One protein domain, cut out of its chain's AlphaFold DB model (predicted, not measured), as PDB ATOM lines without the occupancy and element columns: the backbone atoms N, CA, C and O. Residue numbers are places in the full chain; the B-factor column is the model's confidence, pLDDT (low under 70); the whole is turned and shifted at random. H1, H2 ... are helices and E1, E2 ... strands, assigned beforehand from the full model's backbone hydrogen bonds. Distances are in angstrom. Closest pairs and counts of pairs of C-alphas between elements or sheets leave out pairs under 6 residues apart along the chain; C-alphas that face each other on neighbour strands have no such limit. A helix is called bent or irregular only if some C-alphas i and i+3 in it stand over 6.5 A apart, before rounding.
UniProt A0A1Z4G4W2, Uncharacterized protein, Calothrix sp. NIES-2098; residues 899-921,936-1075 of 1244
ATOM      1  N   LYS A 899      -7.480   1.317 -27.353       94.12
ATOM      2  CA  LYS A 899      -7.697  -0.145 -27.320       94.12
ATOM      3  C   LYS A 899      -6.562  -0.899 -26.621       94.12
ATOM      4  O   LYS A 899      -6.826  -1.886 -25.947       94.12
ATOM      5  N   GLY A 900      -5.328  -0.399 -26.711       96.31
ATOM      6  CA  GLY A 900      -4.211  -0.880 -25.890       96.31
ATOM      7  C   GLY A 900      -4.488  -0.649 -24.404       96.31
ATOM      8  O   GLY A 900      -4.365  -1.573 -23.613       96.31
ATOM      9  N   ILE A 901      -5.000   0.538 -24.050       97.38
ATOM     10  CA  ILE A 901      -5.442   0.866 -22.682       97.38
ATOM     11  C   ILE A 901      -6.596  -0.048 -22.227       97.38
ATOM     12  O   ILE A 901      -6.596  -0.503 -21.090       97.38
ATOM     13  N   GLU A 902      -7.571  -0.344 -23.096       97.19
ATOM     14  CA  GLU A 902      -8.668  -1.281 -22.781       97.19
ATOM     15  C   GLU A 902      -8.148  -2.705 -22.514       97.19
ATOM     16  O   GLU A 902      -8.502  -3.306 -21.503       97.19
ATOM     17  N   GLN A 903      -7.258  -3.231 -23.358       97.75
ATOM     18  CA  GLN A 903      -6.627  -4.536 -23.126       97.75
ATOM     19  C   GLN A 903      -5.753  -4.550 -21.866       97.75
ATOM     20  O   GLN A 903      -5.776  -5.518 -21.109       97.75
ATOM     21  N   ASP A 904      -5.030  -3.467 -21.592       98.19
ATOM     22  CA  ASP A 904      -4.196  -3.348 -20.398       98.19
ATOM     23  C   ASP A 904      -5.044  -3.283 -19.113       98.19
ATOM     24  O   ASP A 904      -4.656  -3.864 -18.101       98.19
ATOM     25  N   ILE A 905      -6.238  -2.676 -19.151       98.12
ATOM     26  CA  ILE A 905      -7.236  -2.772 -18.067       98.12
ATOM     27  C   ILE A 905      -7.647  -4.232 -17.836       98.12
ATOM     28  O   ILE A 905      -7.708  -4.674 -16.688       98.12
ATOM     29  N   ILE A 906      -7.882  -5.007 -18.899       97.88
ATOM     30  CA  ILE A 906      -8.225  -6.431 -18.777       97.88
ATOM     31  C   ILE A 906      -7.060  -7.195 -18.133       97.88
ATOM     32  O   ILE A 906      -7.259  -7.867 -17.122       97.88
ATOM     33  N   CYS A 907      -5.839  -7.050 -18.654       97.31
ATOM     34  CA  CYS A 907      -4.664  -7.788 -18.185       97.31
ATOM     35  C   CYS A 907      -4.193  -7.392 -16.774       97.31
ATOM     36  O   CYS A 907      -3.780  -8.271 -16.019       97.31
ATOM     37  N   GLN A 908      -4.239  -6.106 -16.405       96.88
ATOM     38  CA  GLN A 908      -3.724  -5.623 -15.113       96.88
ATOM     39  C   GLN A 908      -4.794  -5.548 -14.016       96.88
ATOM     40  O   GLN A 908      -4.484  -5.805 -12.854       96.88
ATOM     41  N   LEU A 909      -6.045  -5.206 -14.353       96.25
ATOM     42  CA  LEU A 909      -7.094  -4.955 -13.356       96.25
ATOM     43  C   LEU A 909      -8.109  -6.098 -13.246       96.25
ATOM     44  O   LEU A 909      -8.536  -6.412 -12.135       96.25
ATOM     45  N   LEU A 910      -8.484  -6.749 -14.356       95.81
ATOM     46  CA  LEU A 910      -9.543  -7.770 -14.342       95.81
ATOM     47  C   LEU A 910      -9.022  -9.213 -14.208       95.81
ATOM     48  O   LEU A 910      -9.592 -10.024 -13.469       95.81
ATOM     49  N   LEU A 911      -7.931  -9.527 -14.907       94.88
ATOM     50  CA  LEU A 911      -7.373 -10.874 -15.024       94.88
ATOM     51  C   LEU A 911      -6.602 -11.397 -13.790       94.88
ATOM     52  O   LEU A 911      -6.639 -12.611 -13.575       94.88
ATOM     53  N   PRO A 912      -5.935 -10.590 -12.942       93.69
ATOM     54  CA  PRO A 912      -5.238 -11.138 -11.780       93.69
ATOM     55  C   PRO A 912      -6.210 -11.700 -10.724       93.69
ATOM     56  O   PRO A 912      -7.071 -10.965 -10.244       93.69
ATOM     57  N   PRO A 913      -6.049 -12.949 -10.238       88.69
ATOM     58  CA  PRO A 913      -6.942 -13.517  -9.218       88.69
ATOM     59  C   PRO A 913      -7.027 -12.708  -7.910       88.69
ATOM     60  O   PRO A 913      -7.995 -12.837  -7.172       88.69
ATOM     61  N   LYS A 914      -6.034 -11.851  -7.634       88.88
ATOM     62  CA  LYS A 914      -5.989 -10.940  -6.477       88.88
ATOM     63  C   LYS A 914      -7.025  -9.801  -6.507       88.88
ATOM     64  O   LYS A 914      -7.286  -9.236  -5.450       88.88
ATOM     65  N   SER A 915      -7.564  -9.424  -7.673       85.69
ATOM     66  CA  SER A 915      -8.494  -8.286  -7.814       85.69
ATOM     67  C   SER A 915      -9.971  -8.688  -7.905       85.69
ATOM     68  O   SER A 915     -10.838  -7.824  -7.765       85.69
ATOM     69  N   ARG A 916     -10.267  -9.984  -8.092       89.62
ATOM     70  CA  ARG A 916     -11.630 -10.534  -8.167       89.62
ATOM     71  C   ARG A 916     -11.998 -11.405  -6.968       89.62
ATOM     72  O   ARG A 916     -11.134 -11.956  -6.292       89.62
ATOM     73  N   ARG A 917     -13.299 -11.525  -6.704       90.56
ATOM     74  CA  ARG A 917     -13.900 -12.446  -5.723       90.56
ATOM     75  C   ARG A 917     -15.109 -13.130  -6.349       90.56
ATOM     76  O   ARG A 917     -15.788 -12.514  -7.172       90.56
ATOM     77  N   SER A 918     -15.426 -14.355  -5.927       87.56
ATOM     78  CA  SER A 918     -16.639 -15.019  -6.411       87.56
ATOM     79  C   SER A 918     -17.878 -14.286  -5.903       87.56
ATOM     80  O   SER A 918     -18.017 -14.011  -4.711       87.56
ATOM     81  N   ARG A 919     -18.826 -14.006  -6.800       82.75
ATOM     82  CA  ARG A 919     -20.087 -13.332  -6.468       82.75
ATOM     83  C   ARG A 919     -20.936 -14.149  -5.482       82.75
ATOM     84  O   ARG A 919     -21.684 -13.574  -4.693       82.75
ATOM     85  N   ALA A 920     -20.795 -15.478  -5.490       72.81
ATOM     86  CA  ALA A 920     -21.524 -16.391  -4.607       72.81
ATOM     87  C   ALA A 920     -21.129 -16.254  -3.122       72.81
ATOM     88  O   ALA A 920     -21.968 -16.445  -2.244       72.81
ATOM     89  N   GLU A 921     -19.880 -15.876  -2.833       65.88
ATOM     90  CA  GLU A 921     -19.343 -15.774  -1.466       65.88
ATOM     91  C   GLU A 921     -19.858 -14.534  -0.709       65.88
ATOM     92  O   GLU A 921     -19.704 -14.431   0.507       65.88
ATOM     93  N   GLN A 936     -24.336  -1.644 -16.976       67.81
ATOM     94  CA  GLN A 936     -24.996  -2.944 -17.025       67.81
ATOM     95  C   GLN A 936     -24.788  -3.471 -18.444       67.81
ATOM     96  O   GLN A 936     -25.032  -2.734 -19.402       67.81
ATOM     97  N   SER A 937     -24.336  -4.715 -18.598       68.81
ATOM     98  CA  SER A 937     -24.266  -5.318 -19.929       68.81
ATOM     99  C   SER A 937     -25.675  -5.555 -20.475       68.81
ATOM    100  O   SER A 937     -26.577  -5.979 -19.753       68.81
ATOM    101  N   THR A 938     -25.851  -5.316 -21.770       68.69
ATOM    102  CA  THR A 938     -27.077  -5.628 -22.515       68.69
ATOM    103  C   THR A 938     -27.195  -7.115 -22.874       68.69
ATOM    104  O   THR A 938     -28.234  -7.538 -23.381       68.69
ATOM    105  N   ILE A 939     -26.153  -7.917 -22.616       74.94
ATOM    106  CA  ILE A 939     -26.083  -9.335 -22.981       74.94
ATOM    107  C   ILE A 939     -26.866 -10.186 -21.958       74.94
ATOM    108  O   ILE A 939     -26.495 -10.240 -20.781       74.94
ATOM    109  N   PRO A 940     -27.944 -10.884 -22.367       74.81
ATOM    110  CA  PRO A 940     -28.767 -11.668 -21.451       74.81
ATOM    111  C   PRO A 940     -28.050 -12.941 -20.978       74.81
ATOM    112  O   PRO A 940     -27.342 -13.595 -21.739       74.81
ATOM    113  N   GLY A 941     -28.277 -13.327 -19.720       79.69
ATOM    114  CA  GLY A 941     -27.727 -14.561 -19.136       79.69
ATOM    115  C   GLY A 941     -26.256 -14.488 -18.709       79.69
ATOM    116  O   GLY A 941     -25.735 -15.469 -18.186       79.69
ATOM    117  N   LEU A 942     -25.601 -13.334 -18.868       84.00
ATOM    118  CA  LEU A 942     -24.184 -13.114 -18.558       84.00
ATOM    119  C   LEU A 942     -23.789 -13.503 -17.118       84.00
ATOM    120  O   LEU A 942     -22.717 -14.060 -16.905       84.00
ATOM    121  N   ASP A 943     -24.682 -13.296 -16.145       80.69
ATOM    122  CA  ASP A 943     -24.494 -13.675 -14.732       80.69
ATOM    123  C   ASP A 943     -24.419 -15.196 -14.477       80.69
ATOM    124  O   ASP A 943     -24.125 -15.617 -13.360       80.69
ATOM    125  N   GLN A 944     -24.717 -16.024 -15.484       84.69
ATOM    126  CA  GLN A 944     -24.631 -17.490 -15.419       84.69
ATOM    127  C   GLN A 944     -23.341 -18.030 -16.062       84.69
ATOM    128  O   GLN A 944     -23.082 -19.230 -16.001       84.69
ATOM    129  N   MET A 945     -22.544 -17.162 -16.695       91.81
ATOM    130  CA  MET A 945     -21.270 -17.522 -17.318       91.81
ATOM    131  C   MET A 945     -20.143 -17.569 -16.274       91.81
ATOM    132  O   MET A 945     -20.251 -16.979 -15.200       91.81
ATOM    133  N   GLN A 946     -19.053 -18.267 -16.595       92.44
ATOM    134  CA  GLN A 946     -17.882 -18.422 -15.723       92.44
ATOM    135  C   GLN A 946     -16.678 -17.707 -16.334       92.44
ATOM    136  O   GLN A 946     -16.347 -17.959 -17.489       92.44
ATOM    137  N   TRP A 947     -15.985 -16.859 -15.570       93.38
ATOM    138  CA  TRP A 947     -14.809 -16.114 -16.039       93.38
ATOM    139  C   TRP A 947     -13.744 -17.018 -16.674       93.38
ATOM    140  O   TRP A 947     -13.121 -16.671 -17.676       93.38
ATOM    141  N   GLN A 948     -13.553 -18.208 -16.104       91.75
ATOM    142  CA  GLN A 948     -12.546 -19.177 -16.526       91.75
ATOM    143  C   GLN A 948     -12.811 -19.721 -17.940       91.75
ATOM    144  O   GLN A 948     -11.876 -20.195 -18.580       91.75
ATOM    145  N   SER A 949     -14.036 -19.603 -18.477       92.94
ATOM    146  CA  SER A 949     -14.346 -20.018 -19.854       92.94
ATOM    147  C   SER A 949     -13.749 -19.099 -20.927       92.94
ATOM    148  O   SER A 949     -13.927 -19.369 -22.111       92.94
ATOM    149  N   LEU A 950     -13.081 -18.007 -20.540       92.19
ATOM    150  CA  LEU A 950     -12.320 -17.151 -21.453       92.19
ATOM    151  C   LEU A 950     -10.915 -17.697 -21.755       92.19
ATOM    152  O   LEU A 950     -10.308 -17.292 -22.745       92.19
ATOM    153  N   GLY A 951     -10.363 -18.567 -20.898       93.12
ATOM    154  CA  GLY A 951      -9.012 -19.118 -21.064       93.12
ATOM    155  C   GLY A 951      -7.912 -18.063 -21.262       93.12
ATOM    156  O   GLY A 951      -6.944 -18.320 -21.966       93.12
ATOM    157  N   LEU A 952      -8.051 -16.851 -20.706       93.06
ATOM    158  CA  LEU A 952      -7.071 -15.772 -20.926       93.06
ATOM    159  C   LEU A 952      -5.704 -16.120 -20.322       93.06
ATOM    160  O   LEU A 952      -4.671 -15.685 -20.822       93.06
ATOM    161  N   GLU A 953      -5.709 -16.943 -19.276       88.69
ATOM    162  CA  GLU A 953      -4.536 -17.535 -18.642       88.69
ATOM    163  C   GLU A 953      -3.750 -18.513 -19.558       88.69
ATOM    164  O   GLU A 953      -2.644 -18.913 -19.197       88.69
ATOM    165  N   GLU A 954      -4.271 -18.879 -20.740       91.75
ATOM    166  CA  GLU A 954      -3.584 -19.696 -21.762       91.75
ATOM    167  C   GLU A 954      -2.719 -18.864 -22.731       91.75
ATOM    168  O   GLU A 954      -1.908 -19.423 -23.472       91.75
ATOM    169  N   LEU A 955      -2.916 -17.541 -22.776       93.00
ATOM    170  CA  LEU A 955      -2.320 -16.666 -23.786       93.00
ATOM    171  C   LEU A 955      -1.001 -16.029 -23.331       93.00
ATOM    172  O   LEU A 955      -0.808 -15.670 -22.170       93.00
ATOM    173  N   GLU A 956      -0.127 -15.763 -24.301       94.31
ATOM    174  CA  GLU A 956       0.951 -14.784 -24.150       94.31
ATOM    175  C   GLU A 956       0.333 -13.377 -24.063       94.31
ATOM    176  O   GLU A 956      -0.111 -12.812 -25.065       94.31
ATOM    177  N   LEU A 957       0.244 -12.835 -22.846       95.25
ATOM    178  CA  LEU A 957      -0.381 -11.538 -22.578       95.25
ATOM    179  C   LEU A 957       0.536 -10.369 -22.992       95.25
ATOM    180  O   LEU A 957       1.739 -10.414 -22.720       95.25
ATOM    181  N   PRO A 958      -0.007  -9.287 -23.584       96.38
ATOM    182  CA  PRO A 958       0.779  -8.116 -23.964       96.38
ATOM    183  C   PRO A 958       1.306  -7.356 -22.736       96.38
ATOM    184  O   PRO A 958       0.642  -7.268 -21.699       96.38
ATOM    185  N   ARG A 959       2.491  -6.746 -22.856       96.44
ATOM    186  CA  ARG A 959       3.066  -5.912 -21.791       96.44
ATOM    187  C   ARG A 959       2.369  -4.553 -21.745       96.44
ATOM    188  O   ARG A 959       2.130  -3.913 -22.770       96.44
ATOM    189  N   VAL A 960       2.078  -4.097 -20.529       96.81
ATOM    190  CA  VAL A 960       1.342  -2.851 -20.291       96.81
ATOM    191  C   VAL A 960       2.091  -1.626 -20.827       96.81
ATOM    192  O   VAL A 960       3.292  -1.471 -20.612       96.81
ATOM    193  N   GLY A 961       1.382  -0.764 -21.558       95.19
ATOM    194  CA  GLY A 961       1.944   0.414 -22.227       95.19
ATOM    195  C   GLY A 961       2.809   0.132 -23.466       95.19
ATOM    196  O   GLY A 961       3.239   1.087 -24.115       95.19
ATOM    197  N   GLU A 962       3.068  -1.132 -23.829       95.69
ATOM    198  CA  GLU A 962       3.882  -1.503 -24.997       95.69
ATOM    199  C   GLU A 962       3.026  -2.022 -26.180       95.69
ATOM    200  O   GLU A 962       1.946  -2.584 -25.961       95.69
ATOM    201  N   PRO A 963       3.463  -1.841 -27.448       92.38
ATOM    202  CA  PRO A 963       2.659  -2.187 -28.628       92.38
ATOM    203  C   PRO A 963       2.319  -3.675 -28.780       92.38
ATOM    204  O   PRO A 963       1.180  -3.987 -29.095       92.38
ATOM    205  N   ASP A 964       3.291  -4.574 -28.577       93.62
ATOM    206  CA  ASP A 964       3.155  -6.044 -28.523       93.62
ATOM    207  C   ASP A 964       2.113  -6.657 -29.486       93.62
ATOM    208  O   ASP A 964       1.260  -7.453 -29.091       93.62
ATOM    209  N   ILE A 965       2.192  -6.259 -30.763       89.69
ATOM    210  CA  ILE A 965       1.117  -6.392 -31.764       89.69
ATOM    211  C   ILE A 965       0.507  -7.801 -31.786       89.69
ATOM    212  O   ILE A 965      -0.685  -7.940 -31.536       89.69
ATOM    213  N   SER A 966       1.298  -8.852 -32.012       90.81
ATOM    214  CA  SER A 966       0.783 -10.226 -32.131       90.81
ATOM    215  C   SER A 966       0.086 -10.736 -30.859       90.81
ATOM    216  O   SER A 966      -0.919 -11.437 -30.955       90.81
ATOM    217  N   ALA A 967       0.557 -10.346 -29.668       93.56
ATOM    218  CA  ALA A 967      -0.104 -10.674 -28.402       93.56
ATOM    219  C   ALA A 967      -1.438  -9.919 -28.257       93.56
ATOM    220  O   ALA A 967      -2.453 -10.508 -27.880       93.56
ATOM    221  N   ARG A 968      -1.471  -8.635 -28.643       93.62
ATOM    222  CA  ARG A 968      -2.700  -7.821 -28.665       93.62
ATOM    223  C   ARG A 968      -3.733  -8.324 -29.672       93.62
ATOM    224  O   ARG A 968      -4.923  -8.257 -29.375       93.62
ATOM    225  N   VAL A 969      -3.303  -8.850 -30.821       91.38
ATOM    226  CA  VAL A 969      -4.183  -9.465 -31.832       91.38
ATOM    227  C   VAL A 969      -4.798 -10.763 -31.306       91.38
ATOM    228  O   VAL A 969      -6.021 -10.881 -31.299       91.38
ATOM    229  N   ARG A 970      -3.987 -11.686 -30.765       92.12
ATOM    230  CA  ARG A 970      -4.476 -12.947 -30.171       92.12
ATOM    231  C   ARG A 970      -5.453 -12.705 -29.015       92.12
ATOM    232  O   ARG A 970      -6.500 -13.344 -28.948       92.12
ATOM    233  N   LEU A 971      -5.140 -11.752 -28.131       94.94
ATOM    234  CA  LEU A 971      -6.029 -11.347 -27.040       94.94
ATOM    235  C   LEU A 971      -7.352 -10.769 -27.569       94.94
ATOM    236  O   LEU A 971      -8.411 -11.102 -27.042       94.94
ATOM    237  N   GLN A 972      -7.309  -9.946 -28.622       93.12
ATOM    238  CA  GLN A 972      -8.516  -9.404 -29.246       93.12
ATOM    239  C   GLN A 972      -9.378 -10.515 -29.863       93.12
ATOM    240  O   GLN A 972     -10.571 -10.576 -29.573       93.12
ATOM    241  N   GLN A 973      -8.770 -11.429 -30.626       90.56
ATOM    242  CA  GLN A 973      -9.444 -12.580 -31.237       90.56
ATOM    243  C   GLN A 973     -10.143 -13.447 -30.178       90.56
ATOM    244  O   GLN A 973     -11.339 -13.693 -30.308       90.56
ATOM    245  N   ARG A 974      -9.448 -13.833 -29.092       92.62
ATOM    246  CA  ARG A 974     -10.021 -14.629 -27.985       92.62
ATOM    247  C   ARG A 974     -11.178 -13.924 -27.267       92.62
ATOM    248  O   ARG A 974     -12.142 -14.574 -26.863       92.62
ATOM    249  N   LEU A 975     -11.106 -12.603 -27.100       92.81
ATOM    250  CA  LEU A 975     -12.195 -11.827 -26.502       92.81
ATOM    251  C   LEU A 975     -13.395 -11.698 -27.456       92.81
ATOM    252  O   LEU A 975     -14.537 -11.803 -27.019       92.81
ATOM    253  N   GLU A 976     -13.165 -11.538 -28.759       89.38
ATOM    254  CA  GLU A 976     -14.235 -11.458 -29.761       89.38
ATOM    255  C   GLU A 976     -14.909 -12.818 -30.033       89.38
ATOM    256  O   GLU A 976     -16.089 -12.835 -30.394       89.38
ATOM    257  N   SER A 977     -14.226 -13.943 -29.768       88.25
ATOM    258  CA  SER A 977     -14.746 -15.324 -29.861       88.25
ATOM    259  C   SER A 977     -15.953 -15.638 -28.959       88.25
ATOM    260  O   SER A 977     -16.565 -16.693 -29.129       88.25
ATOM    261  N   SER A 978     -16.300 -14.800 -27.971       87.88
ATOM    262  CA  SER A 978     -17.381 -15.110 -27.020       87.88
ATOM    263  C   SER A 978     -18.161 -13.888 -26.524       87.88
ATOM    264  O   SER A 978     -17.617 -12.799 -26.363       87.88
ATOM    265  N   LEU A 979     -19.441 -14.096 -26.182       88.25
ATOM    266  CA  LEU A 979     -20.296 -13.069 -25.566       88.25
ATOM    267  C   LEU A 979     -19.722 -12.529 -24.244       88.25
ATOM    268  O   LEU A 979     -19.858 -11.343 -23.953       88.25
ATOM    269  N   LEU A 980     -19.058 -13.378 -23.450       92.31
ATOM    270  CA  LEU A 980     -18.398 -12.939 -22.221       92.31
ATOM    271  C   LEU A 980     -17.163 -12.079 -22.523       92.31
ATOM    272  O   LEU A 980     -16.969 -11.057 -21.875       92.31
ATOM    273  N   GLY A 981     -16.355 -12.441 -23.523       92.56
ATOM    274  CA  GLY A 981     -15.185 -11.653 -23.918       92.56
ATOM    275  C   GLY A 981     -15.565 -10.289 -24.508       92.56
ATOM    276  O   GLY A 981     -14.932  -9.283 -24.192       92.56
ATOM    277  N   GLN A 982     -16.673 -10.223 -25.252       89.50
ATOM    278  CA  GLN A 982     -17.286  -8.968 -25.699       89.50
ATOM    279  C   GLN A 982     -17.756  -8.119 -24.505       89.50
ATOM    280  O   GLN A 982     -17.401  -6.944 -24.415       89.50
ATOM    281  N   ALA A 983     -18.434  -8.715 -23.516       91.50
ATOM    282  CA  ALA A 983     -18.795  -8.012 -22.280       91.50
ATOM    283  C   ALA A 983     -17.575  -7.524 -21.472       91.50
ATOM    284  O   ALA A 983     -17.653  -6.489 -20.812       91.50
ATOM    285  N   VAL A 984     -16.445  -8.240 -21.522       94.56
ATOM    286  CA  VAL A 984     -15.169  -7.828 -20.909       94.56
ATOM    287  C   VAL A 984     -14.547  -6.637 -21.652       94.56
ATOM    288  O   VAL A 984     -14.047  -5.721 -20.999       94.56
ATOM    289  N   LEU A 985     -14.619  -6.595 -22.987       93.25
ATOM    290  CA  LEU A 985     -14.206  -5.433 -23.787       93.25
ATOM    291  C   LEU A 985     -15.073  -4.197 -23.479       93.25
ATOM    292  O   LEU A 985     -14.532  -3.113 -23.249       93.25
ATOM    293  N   ASP A 986     -16.397  -4.362 -23.397       91.56
ATOM    294  CA  ASP A 986     -17.332  -3.295 -23.013       91.56
ATOM    295  C   ASP A 986     -17.093  -2.801 -21.580       91.56
ATOM    296  O   ASP A 986     -17.102  -1.593 -21.323       91.56
ATOM    297  N   ALA A 987     -16.838  -3.717 -20.639       93.56
ATOM    298  CA  ALA A 987     -16.496  -3.373 -19.264       93.56
ATOM    299  C   ALA A 987     -15.168  -2.604 -19.193       93.56
ATOM    300  O   ALA A 987     -15.084  -1.597 -18.493       93.56
ATOM    301  N   ALA A 988     -14.142  -3.009 -19.945       96.06
ATOM    302  CA  ALA A 988     -12.861  -2.307 -19.990       96.06
ATOM    303  C   ALA A 988     -12.987  -0.889 -20.578       96.06
ATOM    304  O   ALA A 988     -12.413   0.061 -20.036       96.06
ATOM    305  N   LEU A 989     -13.791  -0.720 -21.635       92.44
ATOM    306  CA  LEU A 989     -14.136   0.591 -22.189       92.44
ATOM    307  C   LEU A 989     -14.885   1.461 -21.167       92.44
ATOM    308  O   LEU A 989     -14.550   2.635 -21.006       92.44
ATOM    309  N   ALA A 990     -15.853   0.892 -20.445       92.06
ATOM    310  CA  ALA A 990     -16.596   1.601 -19.407       92.06
ATOM    311  C   ALA A 990     -15.697   2.016 -18.231       92.06
ATOM    312  O   ALA A 990     -15.707   3.182 -17.841       92.06
ATOM    313  N   LEU A 991     -14.857   1.115 -17.714       93.88
ATOM    314  CA  LEU A 991     -13.903   1.394 -16.633       93.88
ATOM    315  C   LEU A 991     -12.926   2.514 -16.997       93.88
ATOM    316  O   LEU A 991     -12.699   3.416 -16.187       93.88
ATOM    317  N   LYS A 992     -12.409   2.505 -18.235       93.12
ATOM    318  CA  LYS A 992     -11.541   3.560 -18.777       93.12
ATOM    319  C   LYS A 992     -12.189   4.947 -18.720       93.12
ATOM    320  O   LYS A 992     -11.467   5.937 -18.639       93.12
ATOM    321  N   LEU A 993     -13.518   5.042 -18.785       90.31
ATOM    322  CA  LEU A 993     -14.264   6.304 -18.715       90.31
ATOM    323  C   LEU A 993     -14.708   6.632 -17.280       90.31
ATOM    324  O   LEU A 993     -14.492   7.746 -16.810       90.31
ATOM    325  N   ILE A 994     -15.278   5.663 -16.560       91.25
ATOM    326  CA  ILE A 994     -15.846   5.843 -15.215       91.25
ATOM    327  C   ILE A 994     -14.766   6.242 -14.199       91.25
ATOM    328  O   ILE A 994     -14.931   7.223 -13.471       91.25
ATOM    329  N   LEU A 995     -13.629   5.537 -14.173       92.19
ATOM    330  CA  LEU A 995     -12.571   5.773 -13.181       92.19
ATOM    331  C   LEU A 995     -11.798   7.087 -13.406       92.19
ATOM    332  O   LEU A 995     -11.095   7.539 -12.508       92.19
ATOM    333  N   GLN A 996     -11.968   7.770 -14.545       86.81
ATOM    334  CA  GLN A 996     -11.467   9.144 -14.714       86.81
ATOM    335  C   GLN A 996     -12.268  10.181 -13.907       86.81
ATOM    336  O   GLN A 996     -11.796  11.303 -13.714       86.81
ATOM    337  N   HIS A 997     -13.473   9.827 -13.450       87.38
ATOM    338  CA  HIS A 997     -14.409  10.738 -12.782       87.38
ATOM    339  C   HIS A 997     -14.887  10.232 -11.410       87.38
ATOM    340  O   HIS A 997     -15.319  11.031 -10.585       87.38
ATOM    341  N   GLN A 998     -14.762   8.931 -11.130       90.50
ATOM    342  CA  GLN A 998     -15.029   8.310  -9.825       90.50
ATOM    343  C   GLN A 998     -13.717   7.832  -9.188       90.50
ATOM    344  O   GLN A 998     -12.774   7.523  -9.914       90.50
ATOM    345  N   GLU A 999     -13.603   7.837  -7.854       92.06
ATOM    346  CA  GLU A 999     -12.396   7.333  -7.164       92.06
ATOM    347  C   GLU A 999     -12.372   5.802  -7.090       92.06
ATOM    348  O   GLU A 999     -11.304   5.196  -7.095       92.06
ATOM    349  N   SER A1000     -13.548   5.176  -7.041       92.69
ATOM    350  CA  SER A1000     -13.719   3.728  -7.024       92.69
ATOM    351  C   SER A1000     -14.995   3.310  -7.750       92.69
ATOM    352  O   SER A1000     -15.977   4.055  -7.785       92.69
ATOM    353  N   PHE A1001     -14.983   2.110  -8.331       92.38
ATOM    354  CA  PHE A1001     -16.132   1.499  -8.995       92.38
ATOM    355  C   PHE A1001     -16.205  -0.002  -8.687       92.38
ATOM    356  O   PHE A1001     -15.189  -0.698  -8.684       92.38
ATOM    357  N   THR A1002     -17.417  -0.512  -8.456       90.88
ATOM    358  CA  THR A1002     -17.673  -1.944  -8.241       90.88
ATOM    359  C   THR A1002     -18.217  -2.553  -9.527       90.88
ATOM    360  O   THR A1002     -19.330  -2.223  -9.935       90.88
ATOM    361  N   LEU A1003     -17.454  -3.454 -10.147       91.56
ATOM    362  CA  LEU A1003     -17.882  -4.205 -11.328       91.56
ATOM    363  C   LEU A1003     -18.425  -5.576 -10.905       91.56
ATOM    364  O   LEU A1003     -17.735  -6.328 -10.219       91.56
ATOM    365  N   ASP A1004     -19.625  -5.912 -11.371       89.00
ATOM    366  CA  ASP A1004     -20.185  -7.266 -11.367       89.00
ATOM    367  C   ASP A1004     -20.218  -7.783 -12.814       89.00
ATOM    368  O   ASP A1004     -20.845  -7.166 -13.677       89.00
ATOM    369  N   LEU A1005     -19.530  -8.895 -13.091       89.88
ATOM    370  CA  LEU A1005     -19.456  -9.506 -14.423       89.88
ATOM    371  C   LEU A1005     -19.195 -11.016 -14.287       89.88
ATOM    372  O   LEU A1005     -18.299 -11.420 -13.549       89.88
ATOM    373  N   ALA A1006     -19.988 -11.849 -14.977       90.56
ATOM    374  CA  ALA A1006     -19.988 -13.311 -14.818       90.56
ATOM    375  C   ALA A1006     -20.138 -13.745 -13.339       90.56
ATOM    376  O   ALA A1006     -20.755 -13.043 -12.535       90.56
ATOM    377  N   ASP A1007     -19.551 -14.872 -12.947       91.81
ATOM    378  CA  ASP A1007     -19.502 -15.382 -11.571       91.81
ATOM    379  C   ASP A1007     -18.648 -14.536 -10.596       91.81
ATOM    380  O   ASP A1007     -18.467 -14.925  -9.439       91.81
ATOM    381  N   GLN A1008     -18.122 -13.386 -11.031       93.00
ATOM    382  CA  GLN A1008     -17.102 -12.600 -10.333       93.00
ATOM    383  C   GLN A1008     -17.570 -11.176  -9.979       93.00
ATOM    384  O   GLN A1008     -18.506 -10.624 -10.569       93.00
ATOM    385  N   ARG A1009     -16.878 -10.578  -9.001       92.50
ATOM    386  CA  ARG A1009     -16.969  -9.166  -8.604       92.50
ATOM    387  C   ARG A1009     -15.575  -8.570  -8.400       92.50
ATOM    388  O   ARG A1009     -14.720  -9.207  -7.784       92.50
ATOM    389  N   TRP A1010     -15.397  -7.318  -8.813       93.50
ATOM    390  CA  TRP A1010     -14.219  -6.487  -8.550       93.50
ATOM    391  C   TRP A1010     -14.630  -5.215  -7.802       93.50
ATOM    392  O   TRP A1010     -15.723  -4.688  -8.011       93.50
ATOM    393  N   VAL A1011     -13.720  -4.683  -6.988       92.81
ATOM    394  CA  VAL A1011     -13.749  -3.287  -6.528       92.81
ATOM    395  C   VAL A1011     -12.460  -2.659  -7.039       92.81
ATOM    396  O   VAL A1011     -11.383  -3.179  -6.758       92.81
ATOM    397  N   LEU A1012     -12.579  -1.613  -7.853       94.25
ATOM    398  CA  LEU A1012     -11.490  -1.060  -8.657       94.25
ATOM    399  C   LEU A1012     -11.302   0.416  -8.319       94.25
ATOM    400  O   LEU A1012     -12.273   1.171  -8.346       94.25
ATOM    401  N   GLU A1013     -10.074   0.835  -8.022       94.44
ATOM    402  CA  GLU A1013      -9.752   2.229  -7.696       94.44
ATOM    403  C   GLU A1013      -9.187   2.988  -8.906       94.44
ATOM    404  O   GLU A1013      -8.486   2.425  -9.752       94.44
ATOM    405  N   ARG A1014      -9.401   4.311  -8.963       95.44
ATOM    406  CA  ARG A1014      -8.713   5.186  -9.929       95.44
ATOM    407  C   ARG A1014      -7.200   5.048  -9.804       95.44
ATOM    408  O   ARG A1014      -6.513   5.038 -10.821       95.44
ATOM    409  N   ARG A1015      -6.688   4.925  -8.574       95.62
ATOM    410  CA  ARG A1015      -5.255   4.768  -8.295       95.62
ATOM    411  C   ARG A1015      -4.663   3.553  -9.006       95.62
ATOM    412  O   ARG A1015      -3.533   3.641  -9.482       95.62
ATOM    413  N   ASP A1016      -5.417   2.464  -9.137       94.94
ATOM    414  CA  ASP A1016      -4.988   1.284  -9.890       94.94
ATOM    415  C   ASP A1016      -4.974   1.543 -11.399       94.94
ATOM    416  O   ASP A1016      -3.983   1.233 -12.056       94.94
ATOM    417  N   LEU A1017      -6.013   2.178 -11.954       96.25
ATOM    418  CA  LEU A1017      -6.017   2.577 -13.368       96.25
ATOM    419  C   LEU A1017      -4.864   3.542 -13.693       96.25
ATOM    420  O   LEU A1017      -4.172   3.362 -14.697       96.25
ATOM    421  N   GLU A1018      -4.632   4.554 -12.851       96.00
ATOM    422  CA  GLU A1018      -3.530   5.499 -13.033       96.00
ATOM    423  C   GLU A1018      -2.171   4.793 -12.929       96.00
ATOM    424  O   GLU A1018      -1.397   4.847 -13.881       96.00
ATOM    425  N   SER A1019      -1.879   4.100 -11.823       96.44
ATOM    426  CA  SER A1019      -0.546   3.531 -11.568       96.44
ATOM    427  C   SER A1019      -0.225   2.274 -12.382       96.44
ATOM    428  O   SER A1019       0.905   2.138 -12.853       96.44
ATOM    429  N   GLN A1020      -1.190   1.368 -12.575       96.56
ATOM    430  CA  GLN A1020      -0.953   0.070 -13.217       96.56
ATOM    431  C   GLN A1020      -1.145   0.107 -14.741       96.56
ATOM    432  O   GLN A1020      -0.629  -0.784 -15.407       96.56
ATOM    433  N   VAL A1021      -1.834   1.111 -15.313       97.50
ATOM    434  CA  VAL A1021      -2.095   1.202 -16.770       97.50
ATOM    435  C   VAL A1021      -1.672   2.543 -17.383       97.50
ATOM    436  O   VAL A1021      -0.882   2.566 -18.330       97.50
ATOM    437  N   LEU A1022      -2.162   3.677 -16.867       97.00
ATOM    438  CA  LEU A1022      -1.935   4.976 -17.519       97.00
ATOM    439  C   LEU A1022      -0.498   5.497 -17.344       97.00
ATOM    440  O   LEU A1022       0.048   6.072 -18.284       97.00
ATOM    441  N   VAL A1023       0.142   5.272 -16.193       97.19
ATOM    442  CA  VAL A1023       1.551   5.634 -15.949       97.19
ATOM    443  C   VAL A1023       2.505   4.872 -16.888       97.19
ATOM    444  O   VAL A1023       3.320   5.538 -17.527       97.19
ATOM    445  N   PRO A1024       2.405   3.537 -17.077       97.81
ATOM    446  CA  PRO A1024       3.145   2.825 -18.124       97.81
ATOM    447  C   PRO A1024       2.969   3.410 -19.534       97.81
ATOM    448  O   PRO A1024       3.963   3.635 -20.227       97.81
ATOM    449  N   PHE A1025       1.737   3.736 -19.952       97.12
ATOM    450  CA  PHE A1025       1.515   4.377 -21.253       97.12
ATOM    451  C   PHE A1025       2.140   5.780 -21.327       97.12
ATOM    452  O   PHE A1025       2.761   6.125 -22.329       97.12
ATOM    453  N   VAL A1026       2.072   6.577 -20.257       97.44
ATOM    454  CA  VAL A1026       2.755   7.879 -20.183       97.44
ATOM    455  C   VAL A1026       4.282   7.728 -20.235       97.44
ATOM    456  O   VAL A1026       4.945   8.510 -20.914       97.44
ATOM    457  N   ARG A1027       4.860   6.693 -19.615       96.94
ATOM    458  CA  ARG A1027       6.295   6.372 -19.738       96.94
ATOM    459  C   ARG A1027       6.664   6.013 -21.186       96.94
ATOM    460  O   ARG A1027       7.680   6.504 -21.683       96.94
ATOM    461  N   ARG A1028       5.820   5.253 -21.901       96.62
ATOM    462  CA  ARG A1028       5.957   5.011 -23.352       96.62
ATOM    463  C   ARG A1028       5.877   6.324 -24.146       96.62
ATOM    464  O   ARG A1028       6.791   6.598 -24.916       96.62
ATOM    465  N   LEU A1029       4.852   7.154 -23.933       96.19
ATOM    466  CA  LEU A1029       4.698   8.468 -24.584       96.19
ATOM    467  C   LEU A1029       5.933   9.358 -24.383       96.19
ATOM    468  O   LEU A1029       6.448   9.909 -25.351       96.19
ATOM    469  N   ASN A1030       6.442   9.450 -23.151       97.31
ATOM    470  CA  ASN A1030       7.634  10.226 -22.811       97.31
ATOM    471  C   ASN A1030       8.881   9.700 -23.536       97.31
ATOM    472  O   ASN A1030       9.626  10.482 -24.120       97.31
ATOM    473  N   ARG A1031       9.079   8.376 -23.573       96.75
ATOM    474  CA  ARG A1031      10.192   7.738 -24.294       96.75
ATOM    475  C   ARG A1031      10.143   8.011 -25.797       96.75
ATOM    476  O   ARG A1031      11.172   8.319 -26.390       96.75
ATOM    477  N   GLU A1032       8.969   7.909 -26.415       96.50
ATOM    478  CA  GLU A1032       8.815   8.129 -27.857       96.50
ATOM    479  C   GLU A1032       8.880   9.623 -28.238       96.50
ATOM    480  O   GLU A1032       9.515   9.958 -29.237       96.50
ATOM    481  N   LEU A1033       8.348  10.529 -27.408       96.75
ATOM    482  CA  LEU A1033       8.505  11.979 -27.588       96.75
ATOM    483  C   LEU A1033       9.964  12.427 -27.400       96.75
ATOM    484  O   LEU A1033      10.457  13.244 -28.173       96.75
ATOM    485  N   ASN A1034      10.685  11.873 -26.420       96.38
ATOM    486  CA  ASN A1034      12.102  12.189 -26.208       96.38
ATOM    487  C   ASN A1034      12.962  11.801 -27.420       96.38
ATOM    488  O   ASN A1034      13.835  12.575 -27.799       96.38
ATOM    489  N   LYS A1035      12.696  10.656 -28.073       95.38
ATOM    490  CA  LYS A1035      13.374  10.288 -29.333       95.38
ATOM    491  C   LYS A1035      13.155  11.342 -30.420       95.38
ATOM    492  O   LYS A1035      14.115  11.745 -31.065       95.38
ATOM    493  N   LEU A1036      11.908  11.787 -30.600       94.69
ATOM    494  CA  LEU A1036      11.531  12.781 -31.609       94.69
ATOM    495  C   LEU A1036      12.210  14.141 -31.355       94.69
ATOM    496  O   LEU A1036      12.799  14.716 -32.267       94.69
ATOM    497  N   LEU A1037      12.191  14.611 -30.105       95.56
ATOM    498  CA  LEU A1037      12.845  15.853 -29.678       95.56
ATOM    499  C   LEU A1037      14.370  15.802 -29.865       95.56
ATOM    500  O   LEU A1037      14.942  16.697 -30.486       95.56
ATOM    501  N   VAL A1038      15.024  14.730 -29.397       96.06
ATOM    502  CA  VAL A1038      16.480  14.538 -29.527       96.06
ATOM    503  C   VAL A1038      16.898  14.440 -30.995       96.06
ATOM    504  O   VAL A1038      17.867  15.080 -31.389       96.06
ATOM    505  N   ALA A1039      16.159  13.696 -31.820       94.12
ATOM    506  CA  ALA A1039      16.497  13.511 -33.229       94.12
ATOM    507  C   ALA A1039      16.259  14.766 -34.095       94.12
ATOM    508  O   ALA A1039      16.904  14.907 -35.132       94.12
ATOM    509  N   ARG A1040      15.394  15.700 -33.663       93.50
ATOM    510  CA  ARG A1040      15.252  17.038 -34.273       93.50
ATOM    511  C   ARG A1040      16.169  18.098 -33.637       93.50
ATOM    512  O   ARG A1040      16.300  19.184 -34.188       93.50
ATOM    513  N   GLY A1041      16.798  17.802 -32.496       94.44
ATOM    514  CA  GLY A1041      17.648  18.734 -31.746       94.44
ATOM    515  C   GLY A1041      16.890  19.817 -30.965       94.44
ATOM    516  O   GLY A1041      17.477  20.846 -30.635       94.44
ATOM    517  N   ILE A1042      15.599  19.613 -30.675       93.62
ATOM    518  CA  ILE A1042      14.727  20.613 -30.036       93.62
ATOM    519  C   ILE A1042      14.550  20.282 -28.540       93.62
ATOM    520  O   ILE A1042      14.064  19.195 -28.221       93.62
ATOM    521  N   PRO A1043      14.897  21.189 -27.604       94.69
ATOM    522  CA  PRO A1043      14.650  20.991 -26.176       94.69
ATOM    523  C   PRO A1043      13.170  21.212 -25.819       94.69
ATOM    524  O   PRO A1043      12.446  21.935 -26.506       94.69
ATOM    525  N   THR A1044      12.710  20.618 -24.715       93.81
ATOM    526  CA  THR A1044      11.300  20.655 -24.277       93.81
ATOM    527  C   THR A1044      10.758  22.064 -24.046       93.81
ATOM    528  O   THR A1044       9.576  22.329 -24.266       93.81
ATOM    529  N   GLU A1045      11.628  22.988 -23.651       94.38
ATOM    530  CA  GLU A1045      11.309  24.374 -23.305       94.38
ATOM    531  C   GLU A1045      11.118  25.248 -24.553       94.38
ATOM    532  O   GLU A1045      10.572  26.346 -24.449       94.38
ATOM    533  N   ALA A1046      11.557  24.772 -25.725       95.38
ATOM    534  CA  ALA A1046      11.453  25.476 -27.001       95.38
ATOM    535  C   ALA A1046      10.171  25.150 -27.787       95.38
ATOM    536  O   ALA A1046       9.959  25.744 -28.840       95.38
ATOM    537  N   ILE A1047       9.314  24.240 -27.300       97.12
ATOM    538  CA  ILE A1047       8.005  23.961 -27.910       97.12
ATOM    539  C   ILE A1047       7.027  25.099 -27.583       97.12
ATOM    540  O   ILE A1047       6.672  25.318 -26.427       97.12
ATOM    541  N   ASN A1048       6.576  25.815 -28.615       95.62
ATOM    542  CA  ASN A1048       5.702  26.984 -28.501       95.62
ATOM    543  C   ASN A1048       4.227  26.591 -28.320       95.62
ATOM    544  O   ASN A1048       3.510  27.189 -27.515       95.62
ATOM    545  N   GLN A1049       3.773  25.555 -29.030       94.69
ATOM    546  CA  GLN A1049       2.423  25.001 -28.891       94.69
ATOM    547  C   GLN A1049       2.391  23.481 -29.075       94.69
ATOM    548  O   GLN A1049       3.218  22.902 -29.780       94.69
ATOM    549  N   ALA A1050       1.391  22.840 -28.467       95.81
ATOM    550  CA  ALA A1050       1.093  21.433 -28.702       95.81
ATOM    551  C   ALA A1050      -0.404  21.229 -28.968       95.81
ATOM    552  O   ALA A1050      -1.240  21.669 -28.182       95.81
ATOM    553  N   ILE A1051      -0.746  20.554 -30.063       95.00
ATOM    554  CA  ILE A1051      -2.117  20.212 -30.450       95.00
ATOM    555  C   ILE A1051      -2.378  18.775 -30.002       95.00
ATOM    556  O   ILE A1051      -1.767  17.852 -30.533       95.00
ATOM    557  N   LEU A1052      -3.272  18.580 -29.035       94.75
ATOM    558  CA  LEU A1052      -3.611  17.273 -28.475       94.75
ATOM    559  C   LEU A1052      -5.003  16.831 -28.951       94.75
ATOM    560  O   LEU A1052      -6.000  17.512 -28.705       94.75
ATOM    561  N   THR A1053      -5.081  15.685 -29.630       92.31
ATOM    562  CA  THR A1053      -6.324  15.183 -30.238       92.31
ATOM    563  C   THR A1053      -6.417  13.650 -30.256       92.31
ATOM    564  O   THR A1053      -5.531  12.954 -29.759       92.31
ATOM    565  N   GLY A1054      -7.520  13.119 -30.785       87.56
ATOM    566  CA  GLY A1054      -7.857  11.694 -30.769       87.56
ATOM    567  C   GLY A1054      -8.632  11.258 -29.518       87.56
ATOM    568  O   GLY A1054      -8.756  11.991 -28.538       87.56
ATOM    569  N   GLY A1055      -9.188  10.043 -29.543       81.62
ATOM    570  CA  GLY A1055     -10.058   9.528 -28.475       81.62
ATOM    571  C   GLY A1055      -9.371   9.305 -27.119       81.62
ATOM    572  O   GLY A1055     -10.057   9.191 -26.109       81.62
ATOM    573  N   GLY A1056      -8.035   9.247 -27.077       83.94
ATOM    574  CA  GLY A1056      -7.254   9.213 -25.836       83.94
ATOM    575  C   GLY A1056      -6.876  10.594 -25.282       83.94
ATOM    576  O   GLY A1056      -6.402  10.676 -24.151       83.94
ATOM    577  N   ALA A1057      -7.096  11.682 -26.031       84.19
ATOM    578  CA  ALA A1057      -6.693  13.033 -25.628       84.19
ATOM    579  C   ALA A1057      -7.360  13.529 -24.344       84.19
ATOM    580  O   ALA A1057      -6.786  14.367 -23.657       84.19
ATOM    581  N   SER A1058      -8.561  13.054 -24.009       83.44
ATOM    582  CA  SER A1058      -9.306  13.488 -22.820       83.44
ATOM    583  C   SER A1058      -8.727  12.972 -21.497       83.44
ATOM    584  O   SER A1058      -9.092  13.491 -20.443       83.44
ATOM    585  N   ILE A1059      -7.810  11.995 -21.527       90.00
ATOM    586  CA  ILE A1059      -7.303  11.327 -20.322       90.00
ATOM    587  C   ILE A1059      -6.543  12.314 -19.427       90.00
ATOM    588  O   ILE A1059      -5.507  12.870 -19.808       90.00
ATOM    589  N   SER A1060      -7.044  12.519 -18.208       89.31
ATOM    590  CA  SER A1060      -6.534  13.518 -17.257       89.31
ATOM    591  C   SER A1060      -5.038  13.359 -16.950       89.31
ATOM    592  O   SER A1060      -4.304  14.348 -16.954       89.31
ATOM    593  N   THR A1061      -4.559  12.126 -16.770       93.25
ATOM    594  CA  THR A1061      -3.146  11.793 -16.517       93.25
ATOM    595  C   THR A1061      -2.230  12.203 -17.678       93.25
ATOM    596  O   THR A1061      -1.150  12.741 -17.442       93.25
ATOM    597  N   ILE A1062      -2.674  12.040 -18.931       93.00
ATOM    598  CA  ILE A1062      -1.910  12.438 -20.129       93.00
ATOM    599  C   ILE A1062      -1.845  13.966 -20.231       93.00
ATOM    600  O   ILE A1062      -0.787  14.527 -20.498       93.00
ATOM    601  N   ASN A1063      -2.954  14.652 -19.943       90.88
ATOM    602  CA  ASN A1063      -3.011  16.116 -19.909       90.88
ATOM    603  C   ASN A1063      -2.138  16.726 -18.804       90.88
ATOM    604  O   ASN A1063      -1.571  17.803 -18.994       90.88
ATOM    605  N   ARG A1064      -2.038  16.049 -17.654       93.75
ATOM    606  CA  ARG A1064      -1.151  16.411 -16.540       93.75
ATOM    607  C   ARG A1064       0.312  16.280 -16.970       93.75
ATOM    608  O   ARG A1064       1.039  17.271 -16.935       93.75
ATOM    609  N   TRP A1065       0.689  15.108 -17.491       95.88
ATOM    610  CA  TRP A1065       2.035  14.839 -18.001       95.88
ATOM    611  C   TRP A1065       2.456  15.805 -19.115       95.88
ATOM    612  O   TRP A1065       3.535  16.381 -19.028       95.88
ATOM    613  N   LEU A1066       1.619  16.040 -20.133       95.56
ATOM    614  CA  LEU A1066       1.993  16.886 -21.274       95.56
ATOM    615  C   LEU A1066       2.291  18.333 -20.840       95.56
ATOM    616  O   LEU A1066       3.233  18.940 -21.340       95.56
ATOM    617  N   LYS A1067       1.543  18.858 -19.858       94.81
ATOM    618  CA  LYS A1067       1.776  20.187 -19.263       94.81
ATOM    619  C   LYS A1067       3.037  20.246 -18.398       94.81
ATOM    620  O   LYS A1067       3.691  21.281 -18.372       94.81
ATOM    621  N   GLN A1068       3.393  19.158 -17.714       95.69
ATOM    622  CA  GLN A1068       4.666  19.050 -16.986       95.69
ATOM    623  C   GLN A1068       5.857  18.915 -17.948       95.69
ATOM    624  O   GLN A1068       6.913  19.491 -17.711       95.69
ATOM    625  N   LYS A1069       5.685  18.169 -19.046       96.50
ATOM    626  CA  LYS A1069       6.727  17.883 -20.038       96.50
ATOM    627  C   LYS A1069       7.012  19.064 -20.970       96.50
ATOM    628  O   LYS A1069       8.141  19.192 -21.430       96.50
ATOM    629  N   LEU A1070       6.013  19.903 -21.250       96.75
ATOM    630  CA  LEU A1070       6.103  21.063 -22.143       96.75
ATOM    631  C   LEU A1070       5.625  22.343 -21.420       96.75
ATOM    632  O   LEU A1070       4.587  22.901 -21.782       96.75
ATOM    633  N   PRO A1071       6.344  22.822 -20.386       92.69
ATOM    634  CA  PRO A1071       5.850  23.865 -19.477       92.69
ATOM    635  C   PRO A1071       5.622  25.232 -20.143       92.69
ATOM    636  O   PRO A1071       4.807  26.020 -19.664       92.69
ATOM    637  N   ASN A1072       6.308  25.505 -21.258       94.38
ATOM    638  CA  ASN A1072       6.159  26.739 -22.035       94.38
ATOM    639  C   ASN A1072       5.088  26.638 -23.142       94.38
ATOM    640  O   ASN A1072       4.733  27.658 -23.733       94.38
ATOM    641  N   ALA A1073       4.585  25.436 -23.448       95.00
ATOM    642  CA  ALA A1073       3.775  25.205 -24.638       95.00
ATOM    643  C   ALA A1073       2.297  25.559 -24.430       95.00
ATOM    644  O   ALA A1073       1.627  25.089 -23.505       95.00
ATOM    645  N   LYS A1074       1.732  26.308 -25.379       93.00
ATOM    646  CA  LYS A1074       0.285  26.512 -25.487       93.00
ATOM    647  C   LYS A1074      -0.391  25.208 -25.926       93.00
ATOM    648  O   LYS A1074      -0.355  24.851 -27.102       93.00
ATOM    649  N   ILE A1075      -1.020  24.504 -24.985       92.56
ATOM    650  CA  ILE A1075      -1.806  23.299 -25.286       92.56
ATOM    651  C   ILE A1075      -3.129  23.695 -25.963       92.56
ATOM    652  O   ILE A1075      -3.916  24.460 -25.405       92.56
TER     653      ILE A1075
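What this domain is: This is residues 899 to 921 and 936 to 1075 of the 1244 residues of an uncharacterized protein of Calothrix sp. NIES-2098 (UniProt A0A1Z4G4W2). The model is an elongated pair of lobes joined by one long helix, H5. The larger lobe has H1 at its core, crossed by H4, with H3 packed across residues 900 to 903 of H1 and a small sheet of E1, E3 and E2 partly covered by H4; H5 leads from this sheet to a smaller lobe, where H6 packs on it and E4 lies near H6. The printed part has 163 residues with six named helices and four named strands, in the order H1 E1 H2 H3 H4 E2 E3 H5 E4 H6; the sheet runs E1, E3, E2, all antiparallel, and the class is mostly helix. It is only just compact, close to loose, with a radius of gyration of the C-alphas of 18.1 A and spans of 57 by 33 by 26 A.

Where its parts are: H1, residues 899 to 910, begins with C-alpha 899 at (-7.697, -0.145, -27.320) and is 15.2 A long. E1 is residues 916 to 918, H2 947 to 950, and H3 965 to 976, 16.3 A long. H4, residues 979 to 994, measures 22.0 A. E2, residues 1000 to 1005, and E3, residues 1008 to 1013, measure 16.2 A and 16.8 A. H5, residues 1014 to 1040, measures 36.2 A; it has a kink of 36 degrees near residue 1023 and is only just irregular, with C-alphas 1020 and 1023 6.7 A apart. E4 is residues 1049 to 1053. H6, residues 1060 to 1069, ends with C-alpha 1069 at (6.727, 17.883, -20.038).

How they stand to each other: H1 and H4 are the hubs, touching three helices each. They touch each other about perpendicular, at 82 degrees, closest at the C-alphas of Glu 902 and Ala 988, 5.1 A. H1 only just touches H3, with 3 pairs of C-alphas within 8 A, closest at Gln 903 and Arg 968, 7.5 A. H3 and H4 touch only at the corner, closest at the C-alphas of Leu 975 and Gly 981, 4.0 A. H2 only just touches H4, with 3 pairs of C-alphas within 8 A, closest at Leu 950 and Gly 981, 6.7 A. H4 is on the sheet at a height of 9.3 A, over E2 and along the strands; H1 only grazes the sheet with residues 909 to 910. E2 and E3 form an antiparallel hairpin, with N 1003 and O 1010 within hydrogen-bond range at 3.0 A; E1 is antiparallel to E3, with N 917 and O 1009 at 2.9 A. H5 touches H1 with residues 1016 to 1025 alone, closest at the C-alphas of Asp 904 and Val 1021, 6.2 A. H5 touches H6 at 34.7 degrees, a shallow tilt only just short of steep, the same way, closest at the C-alphas of Val 1026 and Ile 1062, 6.5 A. E4 pairs with no named strand and is near H6; its residues 1049 to 1050 pair in parallel with residues 1074 to 1075. Every O i to N i+4 pair is within hydrogen-bond range in H1, H3, H4 and H6, and 21 of 23 in H5; H2 is too short for such a pair.

The domain as a whole: The C-alphas farthest apart, those of Ala 920 and Gly 1041, are 59.2 A apart. Residues 922 to 935 are not printed, and C-alphas 921 and 936 are 20.9 A apart across the cut. Of the links that are printed whole, H2 to H3 is long, with 14 residues. Residue 921 and residues 936 to 938 have pLDDT under 70; the mean of the printed part is 92.0.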